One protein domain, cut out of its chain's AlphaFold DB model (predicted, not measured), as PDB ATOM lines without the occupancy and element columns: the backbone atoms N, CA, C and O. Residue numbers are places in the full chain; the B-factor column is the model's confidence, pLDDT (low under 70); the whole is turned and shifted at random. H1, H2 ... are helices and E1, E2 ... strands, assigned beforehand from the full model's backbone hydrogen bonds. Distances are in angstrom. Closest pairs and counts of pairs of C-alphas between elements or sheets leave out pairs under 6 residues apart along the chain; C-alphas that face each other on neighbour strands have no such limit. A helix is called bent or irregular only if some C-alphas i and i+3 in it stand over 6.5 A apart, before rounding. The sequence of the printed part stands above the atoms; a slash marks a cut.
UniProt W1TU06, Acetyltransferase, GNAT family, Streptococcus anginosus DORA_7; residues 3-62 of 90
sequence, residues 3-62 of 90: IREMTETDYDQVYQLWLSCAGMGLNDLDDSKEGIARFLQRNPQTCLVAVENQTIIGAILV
ATOM      1  N   ILE A   3      53.028  -7.676 -38.140       93.62
ATOM      2  CA  ILE A   3      51.685  -8.176 -37.799       93.62
ATOM      3  C   ILE A   3      51.460  -7.956 -36.306       93.62
ATOM      4  O   ILE A   3      52.320  -8.303 -35.498       93.62
ATOM      5  N   ARG A   4      50.317  -7.377 -35.933       93.69
ATOM      6  CA  ARG A   4      49.942  -7.166 -34.528       93.69
ATOM      7  C   ARG A   4      48.442  -7.310 -34.312       93.69
ATOM      8  O   ARG A   4      47.676  -7.313 -35.273       93.69
ATOM      9  N   GLU A   5      48.044  -7.387 -33.049       93.50
ATOM     10  CA  GLU A   5      46.639  -7.311 -32.645       93.50
ATOM     11  C   GLU A   5      46.011  -6.000 -33.130       93.50
ATOM     12  O   GLU A   5      46.635  -4.930 -33.080       93.50
ATOM     13  N   MET A   6      44.784  -6.113 -33.637       91.25
ATOM     14  CA  MET A   6      43.969  -4.973 -34.041       91.25
ATOM     15  C   MET A   6      43.437  -4.251 -32.805       91.25
ATOM     16  O   MET A   6      42.897  -4.879 -31.896       91.25
ATOM     17  N   THR A   7      43.525  -2.926 -32.800       92.00
ATOM     18  CA  THR A   7      42.931  -2.082 -31.756       92.00
ATOM     19  C   THR A   7      41.793  -1.239 -32.326       92.00
ATOM     20  O   THR A   7      41.689  -1.035 -33.532       92.00
ATOM     21  N   GLU A   8      40.935  -0.687 -31.463       90.69
ATOM     22  CA  GLU A   8      39.821   0.180 -31.894       90.69
ATOM     23  C   GLU A   8      40.296   1.414 -32.690       90.69
ATOM     24  O   GLU A   8      39.570   1.941 -33.531       90.69
ATOM     25  N   THR A   9      41.538   1.859 -32.469       93.81
ATOM     26  CA  THR A   9      42.168   2.968 -33.205       93.81
ATOM     27  C   THR A   9      42.485   2.633 -34.662       93.81
ATOM     28  O   THR A   9      42.669   3.540 -35.466       93.81
ATOM     29  N   ASP A  10      42.563   1.348 -35.007       92.50
ATOM     30  CA  ASP A  10      42.851   0.881 -36.364       92.50
ATOM     31  C   ASP A  10      41.607   0.839 -37.251       92.50
ATOM     32  O   ASP A  10      41.731   0.748 -38.473       92.50
ATOM     33  N   TYR A  11      40.419   0.909 -36.640       93.44
ATOM     34  CA  TYR A  11      39.132   0.758 -37.313       93.44
ATOM     35  C   TYR A  11      39.024   1.636 -38.560       93.44
ATOM     36  O   TYR A  11      38.671   1.133 -39.620       93.44
ATOM     37  N   ASP A  12      39.381   2.918 -38.464       92.69
ATOM     38  CA  ASP A  12      39.199   3.847 -39.579       92.69
ATOM     39  C   ASP A  12      40.043   3.426 -40.799       92.69
ATOM     40  O   ASP A  12      39.554   3.451 -41.926       92.69
ATOM     41  N   GLN A  13      41.280   2.956 -40.594       92.19
ATOM     42  CA  GLN A  13      42.138   2.468 -41.683       92.19
ATOM     43  C   GLN A  13      41.668   1.117 -42.237       92.19
ATOM     44  O   GLN A  13      41.678   0.912 -43.451       92.19
ATOM     45  N   VAL A  14      41.233   0.203 -41.366       90.50
ATOM     46  CA  VAL A  14      40.690  -1.103 -41.770       90.50
ATOM     47  C   VAL A  14      39.402  -0.933 -42.579       90.50
ATOM     48  O   VAL A  14      39.238  -1.566 -43.616       90.50
ATOM     49  N   TYR A  15      38.522  -0.027 -42.158       89.75
ATOM     50  CA  TYR A  15      37.277   0.272 -42.854       89.75
ATOM     51  C   TYR A  15      37.531   0.895 -44.234       89.75
ATOM     52  O   TYR A  15      36.894   0.516 -45.213       89.75
ATOM     53  N   GLN A  16      38.512   1.798 -44.357       89.06
ATOM     54  CA  GLN A  16      38.925   2.319 -45.668       89.06
ATOM     55  C   GLN A  16      39.490   1.220 -46.577       89.06
ATOM     56  O   GLN A  16      39.155   1.172 -47.761       89.06
ATOM     57  N   LEU A  17      40.301   0.308 -46.029       87.44
ATOM     58  CA  LEU A  17      40.802  -0.851 -46.769       87.44
ATOM     59  C   LEU A  17      39.641  -1.705 -47.294       87.44
ATOM     60  O   LEU A  17      39.610  -2.042 -48.474       87.44
ATOM     61  N   TRP A  18      38.655  -1.992 -46.450       85.94
ATOM     62  CA  TRP A  18      37.452  -2.729 -46.821       85.94
ATOM     63  C   TRP A  18      36.632  -2.052 -47.918       85.94
ATOM     64  O   TRP A  18      36.257  -2.710 -48.886       85.94
ATOM     65  N   LEU A  19      36.425  -0.735 -47.823       84.44
ATOM     66  CA  LEU A  19      35.753   0.050 -48.863       84.44
ATOM     67  C   LEU A  19      36.510   0.032 -50.199       84.44
ATOM     68  O   LEU A  19      35.883   0.073 -51.258       84.44
ATOM     69  N   SER A  20      37.845  -0.041 -50.167       83.06
ATOM     70  CA  SER A  20      38.669  -0.140 -51.379       83.06
ATOM     71  C   SER A  20      38.600  -1.515 -52.057       83.06
ATOM     72  O   SER A  20      38.910  -1.638 -53.244       83.06
ATOM     73  N   CYS A  21      38.167  -2.558 -51.339       78.56
ATOM     74  CA  CYS A  21      38.019  -3.897 -51.892       78.56
ATOM     75  C   CYS A  21      36.678  -4.024 -52.628       78.56
ATOM     76  O   CYS A  21      35.609  -4.150 -52.023       78.56
ATOM     77  N   ALA A  22      36.733  -4.048 -53.960       73.12
ATOM     78  CA  ALA A  22      35.548  -4.243 -54.786       73.12
ATOM     79  C   ALA A  22      34.824  -5.559 -54.432       73.12
ATOM     80  O   ALA A  22      35.416  -6.637 -54.456       73.12
ATOM     81  N   GLY A  23      33.525  -5.466 -54.137       68.69
ATOM     82  CA  GLY A  23      32.681  -6.622 -53.823       68.69
ATOM     83  C   GLY A  23      32.606  -6.996 -52.340       68.69
ATOM     84  O   GLY A  23      32.008  -8.024 -52.019       68.69
ATOM     85  N   MET A  24      33.164  -6.186 -51.433       73.19
ATOM     86  CA  MET A  24      32.978  -6.396 -50.000       73.19
ATOM     87  C   MET A  24      31.564  -5.971 -49.564       73.19
ATOM     88  O   MET A  24      31.184  -4.808 -49.676       73.19
ATOM     89  N   GLY A  25      30.762  -6.932 -49.097       71.12
ATOM     90  CA  GLY A  25      29.410  -6.695 -48.585       71.12
ATOM     91  C   GLY A  25      29.433  -6.332 -47.105       71.12
ATOM     92  O   GLY A  25      29.198  -7.210 -46.278       71.12
ATOM     93  N   LEU A  26      29.733  -5.069 -46.800       78.25
ATOM     94  CA  LEU A  26      29.731  -4.543 -45.434       78.25
ATOM     95  C   LEU A  26      28.299  -4.392 -44.901       78.25
ATOM     96  O   LEU A  26      27.379  -4.035 -45.639       78.25
ATOM     97  N   ASN A  27      28.115  -4.678 -43.617       80.38
ATOM     98  CA  ASN A  27      26.869  -4.528 -42.886       80.38
ATOM     99  C   ASN A  27      26.913  -3.287 -41.989       80.38
ATOM    100  O   ASN A  27      27.835  -3.126 -41.194       80.38
ATOM    101  N   ASP A  28      25.871  -2.456 -42.045       76.25
ATOM    102  CA  ASP A  28      25.810  -1.190 -41.300       76.25
ATOM    103  C   ASP A  28      25.895  -1.353 -39.771       76.25
ATOM    104  O   ASP A  28      26.272  -0.416 -39.072       76.25
ATOM    105  N   LEU A  29      25.509  -2.517 -39.235       76.50
ATOM    106  CA  LEU A  29      25.489  -2.789 -37.793       76.50
ATOM    107  C   LEU A  29      26.767  -3.475 -37.312       76.50
ATOM    108  O   LEU A  29      27.398  -2.991 -36.371       76.50
ATOM    109  N   ASP A  30      27.143  -4.589 -37.934       79.75
ATOM    110  CA  ASP A  30      28.263  -5.412 -37.463       79.75
ATOM    111  C   ASP A  30      29.623  -4.812 -37.848       79.75
ATOM    112  O   ASP A  30      30.537  -4.804 -37.023       79.75
ATOM    113  N   ASP A  31      29.731  -4.214 -39.041       83.56
ATOM    114  CA  ASP A  31      30.961  -3.564 -39.517       83.56
ATOM    115  C   ASP A  31      31.051  -2.085 -39.098       83.56
ATOM    116  O   ASP A  31      31.960  -1.370 -39.518       83.56
ATOM    117  N   SER A  32      30.125  -1.624 -38.245       88.25
ATOM    118  CA  SER A  32      30.208  -0.313 -37.592       88.25
ATOM    119  C   SER A  32      31.371  -0.247 -36.602       88.25
ATOM    120  O   SER A  32      31.851  -1.265 -36.094       88.25
ATOM    121  N   LYS A  33      31.784   0.971 -36.238       89.19
ATOM    122  CA  LYS A  33      32.847   1.187 -35.247       89.19
ATOM    123  C   LYS A  33      32.507   0.531 -33.915       89.19
ATOM    124  O   LYS A  33      33.350  -0.122 -33.305       89.19
ATOM    125  N   GLU A  34      31.260   0.669 -33.483       89.38
ATOM    126  CA  GLU A  34      30.746   0.081 -32.252       89.38
ATOM    127  C   GLU A  34      30.655  -1.450 -32.340       89.38
ATOM    128  O   GLU A  34      30.938  -2.136 -31.355       89.38
ATOM    129  N   GLY A  35      30.266  -1.985 -33.502       88.44
ATOM    130  CA  GLY A  35      30.206  -3.422 -33.779       88.44
ATOM    131  C   GLY A  35      31.586  -4.068 -33.697       88.44
ATOM    132  O   GLY A  35      31.801  -4.977 -32.888       88.44
ATOM    133  N   ILE A  36      32.552  -3.513 -34.431       89.06
ATOM    134  CA  ILE A  36      33.943  -3.970 -34.427       89.06
ATOM    135  C   ILE A  36      34.588  -3.796 -33.050       89.06
ATOM    136  O   ILE A  36      35.230  -4.727 -32.573       89.06
ATOM    137  N   ALA A  37      34.372  -2.680 -32.347       89.50
ATOM    138  CA  ALA A  37      34.901  -2.500 -30.990       89.50
ATOM    139  C   ALA A  37      34.411  -3.604 -30.034       89.50
ATOM    140  O   ALA A  37      35.200  -4.224 -29.318       89.50
ATOM    141  N   ARG A  38      33.113  -3.938 -30.077       88.38
ATOM    142  CA  ARG A  38      32.550  -5.057 -29.301       88.38
ATOM    143  C   ARG A  38      33.118  -6.407 -29.734       88.38
ATOM    144  O   ARG A  38      33.303  -7.285 -28.888       88.38
ATOM    145  N   PHE A  39      33.371  -6.595 -31.028       86.62
ATOM    146  CA  PHE A  39      33.966  -7.818 -31.558       86.62
ATOM    147  C   PHE A  39      35.404  -8.003 -31.061       86.62
ATOM    148  O   PHE A  39      35.739  -9.084 -30.574       86.62
ATOM    149  N   LEU A  40      36.219  -6.944 -31.100       88.19
ATOM    150  CA  LEU A  40      37.596  -6.933 -30.597       88.19
ATOM    151  C   LEU A  40      37.650  -7.229 -29.096       88.19
ATOM    152  O   LEU A  40      38.457  -8.044 -28.660       88.19
ATOM    153  N   GLN A  41      36.742  -6.651 -28.303       87.00
ATOM    154  CA  GLN A  41      36.672  -6.912 -26.861       87.00
ATOM    155  C   GLN A  41      36.366  -8.380 -26.527       87.00
ATOM    156  O   GLN A  41      36.814  -8.890 -25.502       87.00
ATOM    157  N   ARG A  42      35.608  -9.075 -27.384       85.00
ATOM    158  CA  ARG A  42      35.301 -10.506 -27.223       85.00
ATOM    159  C   ARG A  42      36.411 -11.413 -27.749       85.00
ATOM    160  O   ARG A  42      36.563 -12.523 -27.247       85.00
ATOM    161  N   ASN A  43      37.161 -10.947 -28.744       82.50
ATOM    162  CA  ASN A  43      38.137 -11.722 -29.506       82.50
ATOM    163  C   ASN A  43      39.514 -11.014 -29.568       82.50
ATOM    164  O   ASN A  43      40.039 -10.793 -30.664       82.50
ATOM    165  N   PRO A  44      40.117 -10.633 -28.421       77.62
ATOM    166  CA  PRO A  44      41.258  -9.711 -28.398       77.62
ATOM    167  C   PRO A  44      42.532 -10.279 -29.034       77.62
ATOM    168  O   PRO A  44      43.323  -9.535 -29.597       77.62
ATOM    169  N   GLN A  45      42.721 -11.599 -28.987       82.50
ATOM    170  CA  GLN A  45      43.951 -12.256 -29.458       82.50
ATOM    171  C   GLN A  45      43.831 -12.850 -30.868       82.50
ATOM    172  O   GLN A  45      44.779 -13.437 -31.383       82.50
ATOM    173  N   THR A  46      42.653 -12.755 -31.485       82.62
ATOM    174  CA  THR A  46      42.339 -13.442 -32.747       82.62
ATOM    175  C   THR A  46      42.029 -12.477 -33.890       82.62
ATOM    176  O   THR A  46      41.845 -12.912 -35.026       82.62
ATOM    177  N   CYS A  47      42.027 -11.169 -33.624       89.06
ATOM    178  CA  CYS A  47      41.912 -10.128 -34.639       89.06
ATOM    179  C   CYS A  47      43.281  -9.493 -34.886       89.06
ATOM    180  O   CYS A  47      43.873  -8.906 -33.982       89.06
ATOM    181  N   LEU A  48      43.788  -9.607 -36.112       90.81
ATOM    182  CA  LEU A  48      45.142  -9.203 -36.480       90.81
ATOM    183  C   LEU A  48      45.129  -8.224 -37.653       90.81
ATOM    184  O   LEU A  48      44.334  -8.356 -38.583       90.81
ATOM    185  N   VAL A  49      46.073  -7.286 -37.640       93.31
ATOM    186  CA  VAL A  49      46.346  -6.358 -38.742       93.31
ATOM    187  C   VAL A  49      47.778  -6.513 -39.235       93.31
ATOM    188  O   VAL A  49      48.714  -6.689 -38.453       93.31
ATOM    189  N   ALA A  50      47.945  -6.420 -40.551       93.69
ATOM    190  CA  ALA A  50      49.236  -6.299 -41.207       93.69
ATOM    191  C   ALA A  50      49.523  -4.816 -41.463       93.69
ATOM    192  O   ALA A  50      48.747  -4.128 -42.129       93.69
ATOM    193  N   VAL A  51      50.645  -4.335 -40.935       93.00
ATOM    194  CA  VAL A  51      51.074  -2.937 -41.005       93.00
ATOM    195  C   VAL A  51      52.377  -2.834 -41.791       93.00
ATOM    196  O   VAL A  51      53.362  -3.520 -41.504       93.00
ATOM    197  N   GLU A  52      52.417  -1.929 -42.757       91.62
ATOM    198  CA  GLU A  52      53.617  -1.564 -43.499       91.62
ATOM    199  C   GLU A  52      53.725  -0.045 -43.584       91.62
ATOM    200  O   GLU A  52      52.752   0.622 -43.902       91.62
ATOM    201  N   ASN A  53      54.891   0.516 -43.249       90.69
ATOM    202  CA  ASN A  53      55.127   1.967 -43.260       90.69
ATOM    203  C   ASN A  53      54.055   2.785 -42.508       90.69
ATOM    204  O   ASN A  53      53.686   3.868 -42.938       90.69
ATOM    205  N   GLN A  54      53.569   2.264 -41.370       87.12
ATOM    206  CA  GLN A  54      52.483   2.843 -40.554       87.12
ATOM    207  C   GLN A  54      51.080   2.793 -41.191       87.12
ATOM    208  O   GLN A  54      50.124   3.276 -40.587       87.12
ATOM    209  N   THR A  55      50.937   2.156 -42.351       89.44
ATOM    210  CA  THR A  55      49.667   1.934 -43.048       89.44
ATOM    211  C   THR A  55      49.194   0.501 -42.851       89.44
ATOM    212  O   THR A  55      49.978  -0.447 -42.947       89.44
ATOM    213  N   ILE A  56      47.903   0.323 -42.587       92.38
ATOM    214  CA  ILE A  56      47.289  -1.006 -42.567       92.38
ATOM    215  C   ILE A  56      47.045  -1.473 -43.999       92.38
ATOM    216  O   ILE A  56      46.313  -0.845 -44.755       92.38
ATOM    217  N   ILE A  57      47.656  -2.601 -44.351       92.31
ATOM    218  CA  ILE A  57      47.570  -3.218 -45.684       92.31
ATOM    219  C   ILE A  57      46.745  -4.509 -45.679       92.31
ATOM    220  O   ILE A  57      46.528  -5.124 -46.720       92.31
ATOM    221  N   GLY A  58      46.304  -4.950 -44.500       88.31
ATOM    222  CA  GLY A  58      45.514  -6.160 -44.330       88.31
ATOM    223  C   GLY A  58      44.928  -6.260 -42.930       88.31
ATOM    224  O   GLY A  58      45.553  -5.836 -41.959       88.31
ATOM    225  N   ALA A  59      43.746  -6.857 -42.826       90.00
ATOM    226  CA  ALA A  59      43.090  -7.160 -41.564       90.00
ATOM    227  C   ALA A  59      42.412  -8.531 -41.641       90.00
ATOM    228  O   ALA A  59      41.790  -8.872 -42.646       90.00
ATOM    229  N   ILE A  60      42.540  -9.312 -40.574       87.25
ATOM    230  CA  ILE A  60      41.872 -10.598 -40.399       87.25
ATOM    231  C   ILE A  60      41.178 -10.558 -39.043       87.25
ATOM    232  O   ILE A  60      41.831 -10.441 -38.008       87.25
ATOM    233  N   LEU A  61      39.853 -10.658 -39.054       86.31
ATOM    234  CA  LEU A  61      39.043 -10.750 -37.848       86.31
ATOM    235  C   LEU A  61      38.587 -12.198 -37.716       86.31
ATOM    236  O   LEU A  61      37.850 -12.710 -38.558       86.31
ATOM    237  N   VAL A  62      39.060 -12.868 -36.669       82.50
ATOM    238  CA  VAL A  62      38.625 -14.220 -36.327       82.50
ATOM    239  C   VAL A  62      37.957 -14.153 -34.973       82.50
ATOM    240  O   VAL A  62      38.523 -13.662 -34.003       82.50
TER     241      VAL A  62
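This is residues 3 to 62 of the 90 residues of the protein "Acetyltransferase, GNAT family" of Streptococcus anginosus DORA_7 (UniProt W1TU06). A small three-stranded antiparallel sheet has helix H1 packed across it, over strand E3, while a shorter helix, H2, sits beside the first turn of H1 and only grazes the sheet. A long loop, residues 21 to 32, joins the helices, and residues 19 to 25 stand free. The printed part has 60 residues, with two named helices and three named strands that follow along the chain as E1, H1, H2, E2, E3; the sheet runs E1, E2, E3, and the class is mixed, helices and strands. It is compact, with a radius of gyration of the C-alphas of 10.9 A and spans of 30 by 28 by 17 A.

Find C-alpha 47 at (41.912, -10.128, -34.639); from there E2, residues 47 to 52, runs 17.0 A. E3, residues 55 to 61, covers 17.3 A and ends at (39.043, -10.750, -37.848). E1 is residues 3 to 5, 7.3 A. H1, residues 8 to 20, starts at (39.821, 0.180, -31.894) and runs 19.5 A; it is irregular, with C-alphas 9 and 12 7.1 A apart. H2, residues 33 to 42, spans 14.4 A.

Look first at the hairpin E2 and E3, antiparallel at 162 degrees, where N 50 and O 58 are 2.8 A apart. On the other side of E2, E1 is antiparallel at 141 degrees, with N 49 and O 4 at 2.9 A. H1 is on the sheet at a height of 8.2 A, across E3 at 84 degrees on the local plane; their closest C-alphas, Gln 13 and Ile 56, are 6.3 A apart. H1 touches H2 with residues 8 to 11 alone, closest at the C-alphas of Glu 8 and Ala 37, 5.7 A, at a steep tilt of 60 degrees, opposite ways. In H2 every O i to N i+4 pair is within hydrogen-bond range; in H1, 7 of 9.

The C-alphas of Leu 29 and Asn 53 are the two farthest apart, at 30.5 A. The printed part has no cut, and the link from H1 to H2 is long. Mean pLDDT of the printed part is 86.7, with residue 23 under 70.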